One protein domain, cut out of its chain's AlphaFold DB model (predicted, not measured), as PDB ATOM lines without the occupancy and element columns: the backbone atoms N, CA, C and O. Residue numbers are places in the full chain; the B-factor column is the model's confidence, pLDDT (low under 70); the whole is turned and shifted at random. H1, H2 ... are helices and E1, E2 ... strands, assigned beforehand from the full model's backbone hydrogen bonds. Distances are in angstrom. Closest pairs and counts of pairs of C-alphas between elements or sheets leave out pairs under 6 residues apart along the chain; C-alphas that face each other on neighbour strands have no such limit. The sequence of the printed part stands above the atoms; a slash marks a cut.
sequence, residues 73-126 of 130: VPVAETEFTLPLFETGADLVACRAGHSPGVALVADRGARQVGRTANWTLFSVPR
ATOM      1  N   VAL A  73     180.792 207.077 182.647       83.81
ATOM      2  CA  VAL A  73     180.321 208.101 183.584       83.81
ATOM      3  C   VAL A  73     179.862 207.427 184.879       83.81
ATOM      4  O   VAL A  73     179.140 206.436 184.794       83.81
ATOM      5  N   PRO A  74     180.247 207.924 186.066       85.75
ATOM      6  CA  PRO A  74     179.748 207.390 187.327       85.75
ATOM      7  C   PRO A  74     178.240 207.605 187.464       85.75
ATOM      8  O   PRO A  74     177.705 208.676 187.158       85.75
ATOM      9  N   VAL A  75     177.565 206.563 187.927       86.00
ATOM     10  CA  VAL A  75     176.118 206.505 188.113       86.00
ATOM     11  C   VAL A  75     175.821 206.714 189.593       86.00
ATOM     12  O   VAL A  75     176.568 206.248 190.444       86.00
ATOM     13  N   ALA A  76     174.760 207.450 189.897       83.44
ATOM     14  CA  ALA A  76     174.290 207.672 191.252       83.44
ATOM     15  C   ALA A  76     173.494 206.474 191.751       83.44
ATOM     16  O   ALA A  76     172.875 205.743 190.973       83.44
ATOM     17  N   GLU A  77     173.489 206.311 193.065       84.31
ATOM     18  CA  GLU A  77     172.612 205.373 193.748       84.31
ATOM     19  C   GLU A  77     171.168 205.879 193.657       84.31
ATOM     20  O   GLU A  77     170.825 206.963 194.127       84.31
ATOM     21  N   THR A  78     170.321 205.095 193.004       81.00
ATOM     22  CA  THR A  78     168.873 205.282 192.897       81.00
ATOM     23  C   THR A  78     168.204 203.956 193.227       81.00
ATOM     24  O   THR A  78     168.857 202.916 193.187       81.00
ATOM     25  N   GLU A  79     166.893 203.939 193.475       82.31
ATOM     26  CA  GLU A  79     166.144 202.682 193.690       82.31
ATOM     27  C   GLU A  79     166.397 201.627 192.600       82.31
ATOM     28  O   GLU A  79     166.337 200.426 192.848       82.31
ATOM     29  N   PHE A  80     166.735 202.085 191.400       77.25
ATOM     30  CA  PHE A  80     167.019 201.255 190.247       77.25
ATOM     31  C   PHE A  80     168.460 200.737 190.181       77.25
ATOM     32  O   PHE A  80     168.693 199.617 189.735       77.25
ATOM     33  N   THR A  81     169.436 201.544 190.597       81.69
ATOM     34  CA  THR A  81     170.861 201.193 190.512       81.69
ATOM     35  C   THR A  81     171.388 200.577 191.799       81.69
ATOM     36  O   THR A  81     172.355 199.826 191.732       81.69
ATOM     37  N   LEU A  82     170.730 200.805 192.939       84.00
ATOM     38  CA  LEU A  82     171.040 200.199 194.237       84.00
ATOM     39  C   LEU A  82     171.296 198.680 194.185       84.00
ATOM     40  O   LEU A  82     172.315 198.261 194.728       84.00
ATOM     41  N   PRO A  83     170.480 197.837 193.515       84.81
ATOM     42  CA  PRO A  83     170.767 196.398 193.434       84.81
ATOM     43  C   PRO A  83     172.019 196.051 192.608       84.81
ATOM     44  O   PRO A  83     172.473 194.910 192.641       84.81
ATOM     45  N   LEU A  84     172.567 197.007 191.852       83.12
ATOM     46  CA  LEU A  84     173.772 196.843 191.034       83.12
ATOM     47  C   LEU A  84     175.038 197.357 191.730       83.12
ATOM     48  O   LEU A  84     176.140 197.062 191.263       83.12
ATOM     49  N   PHE A  85     174.895 198.129 192.811       84.38
ATOM     50  CA  PHE A  85     176.020 198.583 193.619       84.38
ATOM     51  C   PHE A  85     176.539 197.436 194.479       84.38
ATOM     52  O   PHE A  85     175.820 196.860 195.293       84.38
ATOM     53  N   GLU A  86     177.819 197.119 194.317       84.81
ATOM     54  CA  GLU A  86     178.502 196.176 195.191       84.81
ATOM     55  C   GLU A  86     179.253 196.904 196.295       84.81
ATOM     56  O   GLU A  86     179.785 198.002 196.109       84.81
ATOM     57  N   THR A  87     179.344 196.265 197.458       83.94
ATOM     58  CA  THR A  87     180.151 196.771 198.565       83.94
ATOM     59  C   THR A  87     181.601 196.957 198.119       83.94
ATOM     60  O   THR A  87     182.232 196.027 197.626       83.94
ATOM     61  N   GLY A  88     182.134 198.167 198.303       84.12
ATOM     62  CA  GLY A  88     183.508 198.492 197.914       84.12
ATOM     63  C   GLY A  88     183.715 198.702 196.410       84.12
ATOM     64  O   GLY A  88     184.857 198.813 195.977       84.12
ATOM     65  N   ALA A  89     182.654 198.802 195.610       87.50
ATOM     66  CA  ALA A  89     182.736 199.159 194.197       87.50
ATOM     67  C   ALA A  89     181.997 200.473 193.906       87.50
ATOM     68  O   ALA A  89     181.173 200.919 194.706       87.50
ATOM     69  N   ASP A  90     182.330 201.084 192.773       87.31
ATOM     70  CA  ASP A  90     181.607 202.200 192.168       87.31
ATOM     71  C   ASP A  90     180.864 201.709 190.923       87.31
ATOM     72  O   ASP A  90     181.374 200.870 190.173       87.31
ATOM     73  N   LEU A  91     179.679 202.259 190.656       88.12
ATOM     74  CA  LEU A  91     178.932 201.952 189.440       88.12
ATOM     75  C   LEU A  91     179.225 202.990 188.351       88.12
ATOM     76  O   LEU A  91     179.049 204.193 188.549       88.12
ATOM     77  N   VAL A  92     179.635 202.530 187.169       87.88
ATOM     78  CA  VAL A  92     179.889 203.389 186.004       87.88
ATOM     79  C   VAL A  92     179.115 202.912 184.780       87.88
ATOM     80  O   VAL A  92     178.968 201.719 184.537       87.88
ATOM     81  N   ALA A  93     178.646 203.848 183.966       87.25
ATOM     82  CA  ALA A  93     177.942 203.602 182.718       87.25
ATOM     83  C   ALA A  93     178.805 204.034 181.531       87.25
ATOM     84  O   ALA A  93     179.149 205.204 181.379       87.25
ATOM     85  N   CYS A  94     179.129 203.099 180.647       86.38
ATOM     86  CA  CYS A  94     179.806 203.362 179.381       86.38
ATOM     87  C   CYS A  94     178.789 203.386 178.246       86.38
ATOM     88  O   CYS A  94     177.877 202.561 178.239       86.38
ATOM     89  N   ARG A  95     178.941 204.268 177.250       82.81
ATOM     90  CA  ARG A  95     178.111 204.171 176.039       82.81
ATOM     91  C   ARG A  95     178.277 202.791 175.404       82.81
ATOM     92  O   ARG A  95     179.388 202.260 175.341       82.81
ATOM     93  N   ALA A  96     177.177 202.217 174.930       77.75
ATOM     94  CA  ALA A  96     177.200 200.941 174.231       77.75
ATOM     95  C   ALA A  96     178.143 201.009 173.014       77.75
ATOM     96  O   ALA A  96     178.160 201.998 172.281       77.75
ATOM     97  N   GLY A  97     178.957 199.966 172.827       70.19
ATOM     98  CA  GLY A  97     179.932 199.886 171.734       70.19
ATOM     99  C   GLY A  97     181.183 200.756 171.907       70.19
ATOM    100  O   GLY A  97     181.975 200.862 170.975       70.19
ATOM    101  N   HIS A  98     181.386 201.382 173.071       71.12
ATOM    102  CA  HIS A  98     182.559 202.214 173.326       71.12
ATOM    103  C   HIS A  98     183.678 201.425 174.028       71.12
ATOM    104  O   HIS A  98     183.466 200.815 175.077       71.12
ATOM    105  N   SER A  99     184.897 201.500 173.481       73.88
ATOM    106  CA  SER A  99     186.110 200.835 173.990       73.88
ATOM    107  C   SER A  99     186.469 201.092 175.464       73.88
ATOM    108  O   SER A  99     187.059 200.199 176.067       73.88
ATOM    109  N   PRO A 100     186.125 202.237 176.096       72.81
ATOM    110  CA  PRO A 100     186.432 202.481 177.508       72.81
ATOM    111  C   PRO A 100     185.907 201.410 178.474       72.81
ATOM    112  O   PRO A 100     186.527 201.179 179.509       72.81
ATOM    113  N   GLY A 101     184.814 200.714 178.134       73.62
ATOM    114  CA  GLY A 101     184.338 199.577 178.927       73.62
ATOM    115  C   GLY A 101     185.324 198.404 178.939       73.62
ATOM    116  O   GLY A 101     185.518 197.779 179.974       73.62
ATOM    117  N   VAL A 102     186.010 198.148 177.820       75.50
ATOM    118  CA  VAL A 102     187.024 197.084 177.713       75.50
ATOM    119  C   VAL A 102     188.240 197.407 178.579       75.50
ATOM    120  O   VAL A 102     188.712 196.539 179.306       75.50
ATOM    121  N   ALA A 103     188.701 198.661 178.557       79.38
ATOM    122  CA  ALA A 103     189.810 199.114 179.398       79.38
ATOM    123  C   ALA A 103     189.468 199.022 180.895       79.38
ATOM    124  O   ALA A 103     190.282 198.573 181.689       79.38
ATOM    125  N   LEU A 104     188.237 199.358 181.294       79.94
ATOM    126  CA  LEU A 104     187.803 199.190 182.686       79.94
ATOM    127  C   LEU A 104     187.869 197.734 183.159       79.94
ATOM    128  O   LEU A 104     188.291 197.476 184.284       79.94
ATOM    129  N   VAL A 105     187.463 196.787 182.312       81.62
ATOM    130  CA  VAL A 105     187.542 195.358 182.637       81.62
ATOM    131  C   VAL A 105     189.004 194.915 182.731       81.62
ATOM    132  O   VAL A 105     189.381 194.277 183.710       81.62
ATOM    133  N   ALA A 106     189.826 195.278 181.742       81.69
ATOM    134  CA  ALA A 106     191.221 194.849 181.651       81.69
ATOM    135  C   ALA A 106     192.116 195.461 182.743       81.69
ATOM    136  O   ALA A 106     192.897 194.746 183.364       81.69
ATOM    137  N   ASP A 107     191.975 196.760 182.998       84.50
ATOM    138  CA  ASP A 107     192.910 197.516 183.836       84.50
ATOM    139  C   ASP A 107     192.450 197.601 185.292       84.50
ATOM    140  O   ASP A 107     193.263 197.722 186.206       84.50
ATOM    141  N   ARG A 108     191.130 197.601 185.521       84.25
ATOM    142  CA  ARG A 108     190.529 197.884 186.837       84.25
ATOM    143  C   ARG A 108     189.692 196.734 187.380       84.25
ATOM    144  O   ARG A 108     189.077 196.884 188.429       84.25
ATOM    145  N   GLY A 109     189.651 195.602 186.676       85.88
ATOM    146  CA  GLY A 109     188.860 194.443 187.082       85.88
ATOM    147  C   GLY A 109     187.360 194.733 187.126       85.88
ATOM    148  O   GLY A 109     186.639 194.130 187.920       85.88
ATOM    149  N   ALA A 110     186.884 195.685 186.318       87.44
ATOM    150  CA  ALA A 110     185.473 196.025 186.290       87.44
ATOM    151  C   ALA A 110     184.627 194.846 185.791       87.44
ATOM    152  O   ALA A 110     185.028 194.112 184.885       87.44
ATOM    153  N   ARG A 111     183.418 194.693 186.333       88.00
ATOM    154  CA  ARG A 111     182.469 193.653 185.928       88.00
ATOM    155  C   ARG A 111     181.205 194.272 185.361       88.00
ATOM    156  O   ARG A 111     180.611 195.139 185.989       88.00
ATOM    157  N   GLN A 112     180.754 193.799 184.202       87.62
ATOM    158  CA  GLN A 112     179.463 194.217 183.660       87.62
ATOM    159  C   GLN A 112     178.324 193.703 184.555       87.62
ATOM    160  O   GLN A 112     178.243 192.507 184.837       87.62
ATOM    161  N   VAL A 113     177.444 194.610 184.974       87.81
ATOM    162  CA  VAL A 113     176.313 194.316 185.873       87.81
ATOM    163  C   VAL A 113     174.952 194.613 185.250       87.81
ATOM    164  O   VAL A 113     173.937 194.170 185.766       87.81
ATOM    165  N   GLY A 114     174.909 195.314 184.116       85.81
ATOM    166  CA  GLY A 114     173.657 195.607 183.424       85.81
ATOM    167  C   GLY A 114     173.875 196.266 182.069       85.81
ATOM    168  O   GLY A 114     175.003 196.603 181.692       85.81
ATOM    169  N   ARG A 115     172.794 196.440 181.304       84.88
ATOM    170  CA  ARG A 115     172.835 197.134 180.012       84.88
ATOM    171  C   ARG A 115     171.498 197.819 179.725       84.88
ATOM    172  O   ARG A 115     170.454 197.248 179.989       84.88
ATOM    173  N   THR A 116     171.518 199.016 179.154       78.25
ATOM    174  CA  THR A 116     170.339 199.700 178.593       78.25
ATOM    175  C   THR A 116     170.442 199.742 177.068       78.25
ATOM    176  O   THR A 116     171.371 199.185 176.478       78.25
ATOM    177  N   ALA A 117     169.506 200.426 176.407       80.69
ATOM    178  CA  ALA A 117     169.599 200.695 174.974       80.69
ATOM    179  C   ALA A 117     170.889 201.453 174.600       80.69
ATOM    180  O   ALA A 117     171.490 201.178 173.564       80.69
ATOM    181  N   ASN A 118     171.330 202.375 175.459       78.50
ATOM    182  CA  ASN A 118     172.421 203.302 175.156       78.50
ATOM    183  C   ASN A 118     173.673 203.083 176.012       78.50
ATOM    184  O   ASN A 118     174.748 203.578 175.657       78.50
ATOM    185  N   TRP A 119     173.557 202.344 177.118       84.69
ATOM    186  CA  TRP A 119     174.591 202.250 178.145       84.69
ATOM    187  C   TRP A 119     174.897 200.811 178.542       84.69
ATOM    188  O   TRP A 119     174.044 199.936 178.517       84.69
ATOM    189  N   THR A 120     176.133 200.561 178.949       87.62
ATOM    190  CA  THR A 120     176.570 199.333 179.611       87.62
ATOM    191  C   THR A 120     177.077 199.701 180.994       87.62
ATOM    192  O   THR A 120     177.905 200.602 181.119       87.62
ATOM    193  N   LEU A 121     176.554 199.036 182.019       87.62
ATOM    194  CA  LEU A 121     176.848 199.323 183.419       87.62
ATOM    195  C   LEU A 121     177.934 198.378 183.921       87.62
ATOM    196  O   LEU A 121     177.845 197.165 183.713       87.62
ATOM    197  N   PHE A 122     178.926 198.936 184.602       89.12
ATOM    198  CA  PHE A 122     180.051 198.214 185.174       89.12
ATOM    199  C   PHE A 122     180.203 198.545 186.657       89.12
ATOM    200  O   PHE A 122     180.228 199.715 187.030       89.12
ATOM    201  N   SER A 123     180.342 197.508 187.478       89.88
ATOM    202  CA  SER A 123     180.847 197.596 188.849       89.88
ATOM    203  C   SER A 123     182.372 197.661 188.782       89.88
ATOM    204  O   SER A 123     182.998 196.776 188.194       89.88
ATOM    205  N   VAL A 124     182.975 198.724 189.311       89.62
ATOM    206  CA  VAL A 124     184.426 198.948 189.327       89.62
ATOM    207  C   VAL A 124     184.908 198.879 190.774       89.62
ATOM    208  O   VAL A 124     184.515 199.737 191.564       89.62
ATOM    209  N   PRO A 125     185.754 197.905 191.148       89.31
ATOM    210  CA  PRO A 125     186.328 197.842 192.487       89.31
ATOM    211  C   PRO A 125     187.053 199.142 192.853       89.31
ATOM    212  O   PRO A 125     187.856 199.661 192.069       89.31
ATOM    213  N   ARG A 126     186.793 199.662 194.055       84.94
ATOM    214  CA  ARG A 126     187.583 200.759 194.612       84.94
ATOM    215  C   ARG A 126     188.918 200.213 195.117       84.94
ATOM    216  O   ARG A 126     188.956 199.108 195.663       84.94
TER     217      ARG A 126
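AT A GLANCE: This is residues 73 to 126 of the 130 residues of an uncharacterized protein of Rhodovulum sp. 12E13 (UniProt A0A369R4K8). A small sheet of three strands has the short helix H1 packed along one face, over its middle strand E3. On the side away from H1, the long unnamed stretch of residues 73 to 88 makes a loop, and its first two residues pair with E1. The printed part has 54 residues, with E1, H1, E2 and E3 in that order along the chain; the sheet order is E1, E3, E2, antiparallel throughout, and the class is mixed, helices and strands. It is compact, with a radius of gyration of the C-alphas of 10.2 A, and only just flat, spanning 28 by 25 by 14 A.

IN THESE COORDINATES: Residues 73 to 88 come first, from C-alpha 73 at (180.321, 208.101, 183.584). E1, residues 89 to 95, is 19.4 A long and begins at C-alpha 89 (182.736, 199.159, 194.197). H1 takes residues 100 to 108, 11.2 A. E2 takes residues 111 to 115, and E3, residues 119 to 125, is 19.0 A long and ends at C-alpha 125 (186.328, 197.842, 192.487).

HOW THE PARTS SIT: Residues 73 to 74 pair antiparallel with residues 92 to 93 of E1. Edge strand E1 is antiparallel to inner strand E3 at 154 degrees, with N 92 and O 122 2.9 A apart, within hydrogen-bond range. E2, the other edge strand, forms a hairpin with E3; N 111 and O 123 are 2.8 A apart, within hydrogen-bond range. H1 is on the sheet at a height of 8.9 A, over E3 and along the strands, at 12 degrees to E3 on the local plane. The closest C-alphas of H1 and E3 are those of Arg 108 and Val 124, 6.7 A apart. In H1 every O i to N i+4 pair is within hydrogen-bond range. E1, H1 and E2 form a split strand-helix-strand unit, two strands running the same way with E3 between them, and its crossover is right-handed.

THE WHOLE: The two C-alphas farthest apart, those of Glu 79 and Asp 107, are 29.0 A apart. The printed part has no cut, and the links E1 to H1, H1 to E2 and E2 to E3 are tight. The mean pLDDT of the printed part is 83.3, and no printed residue is under 70.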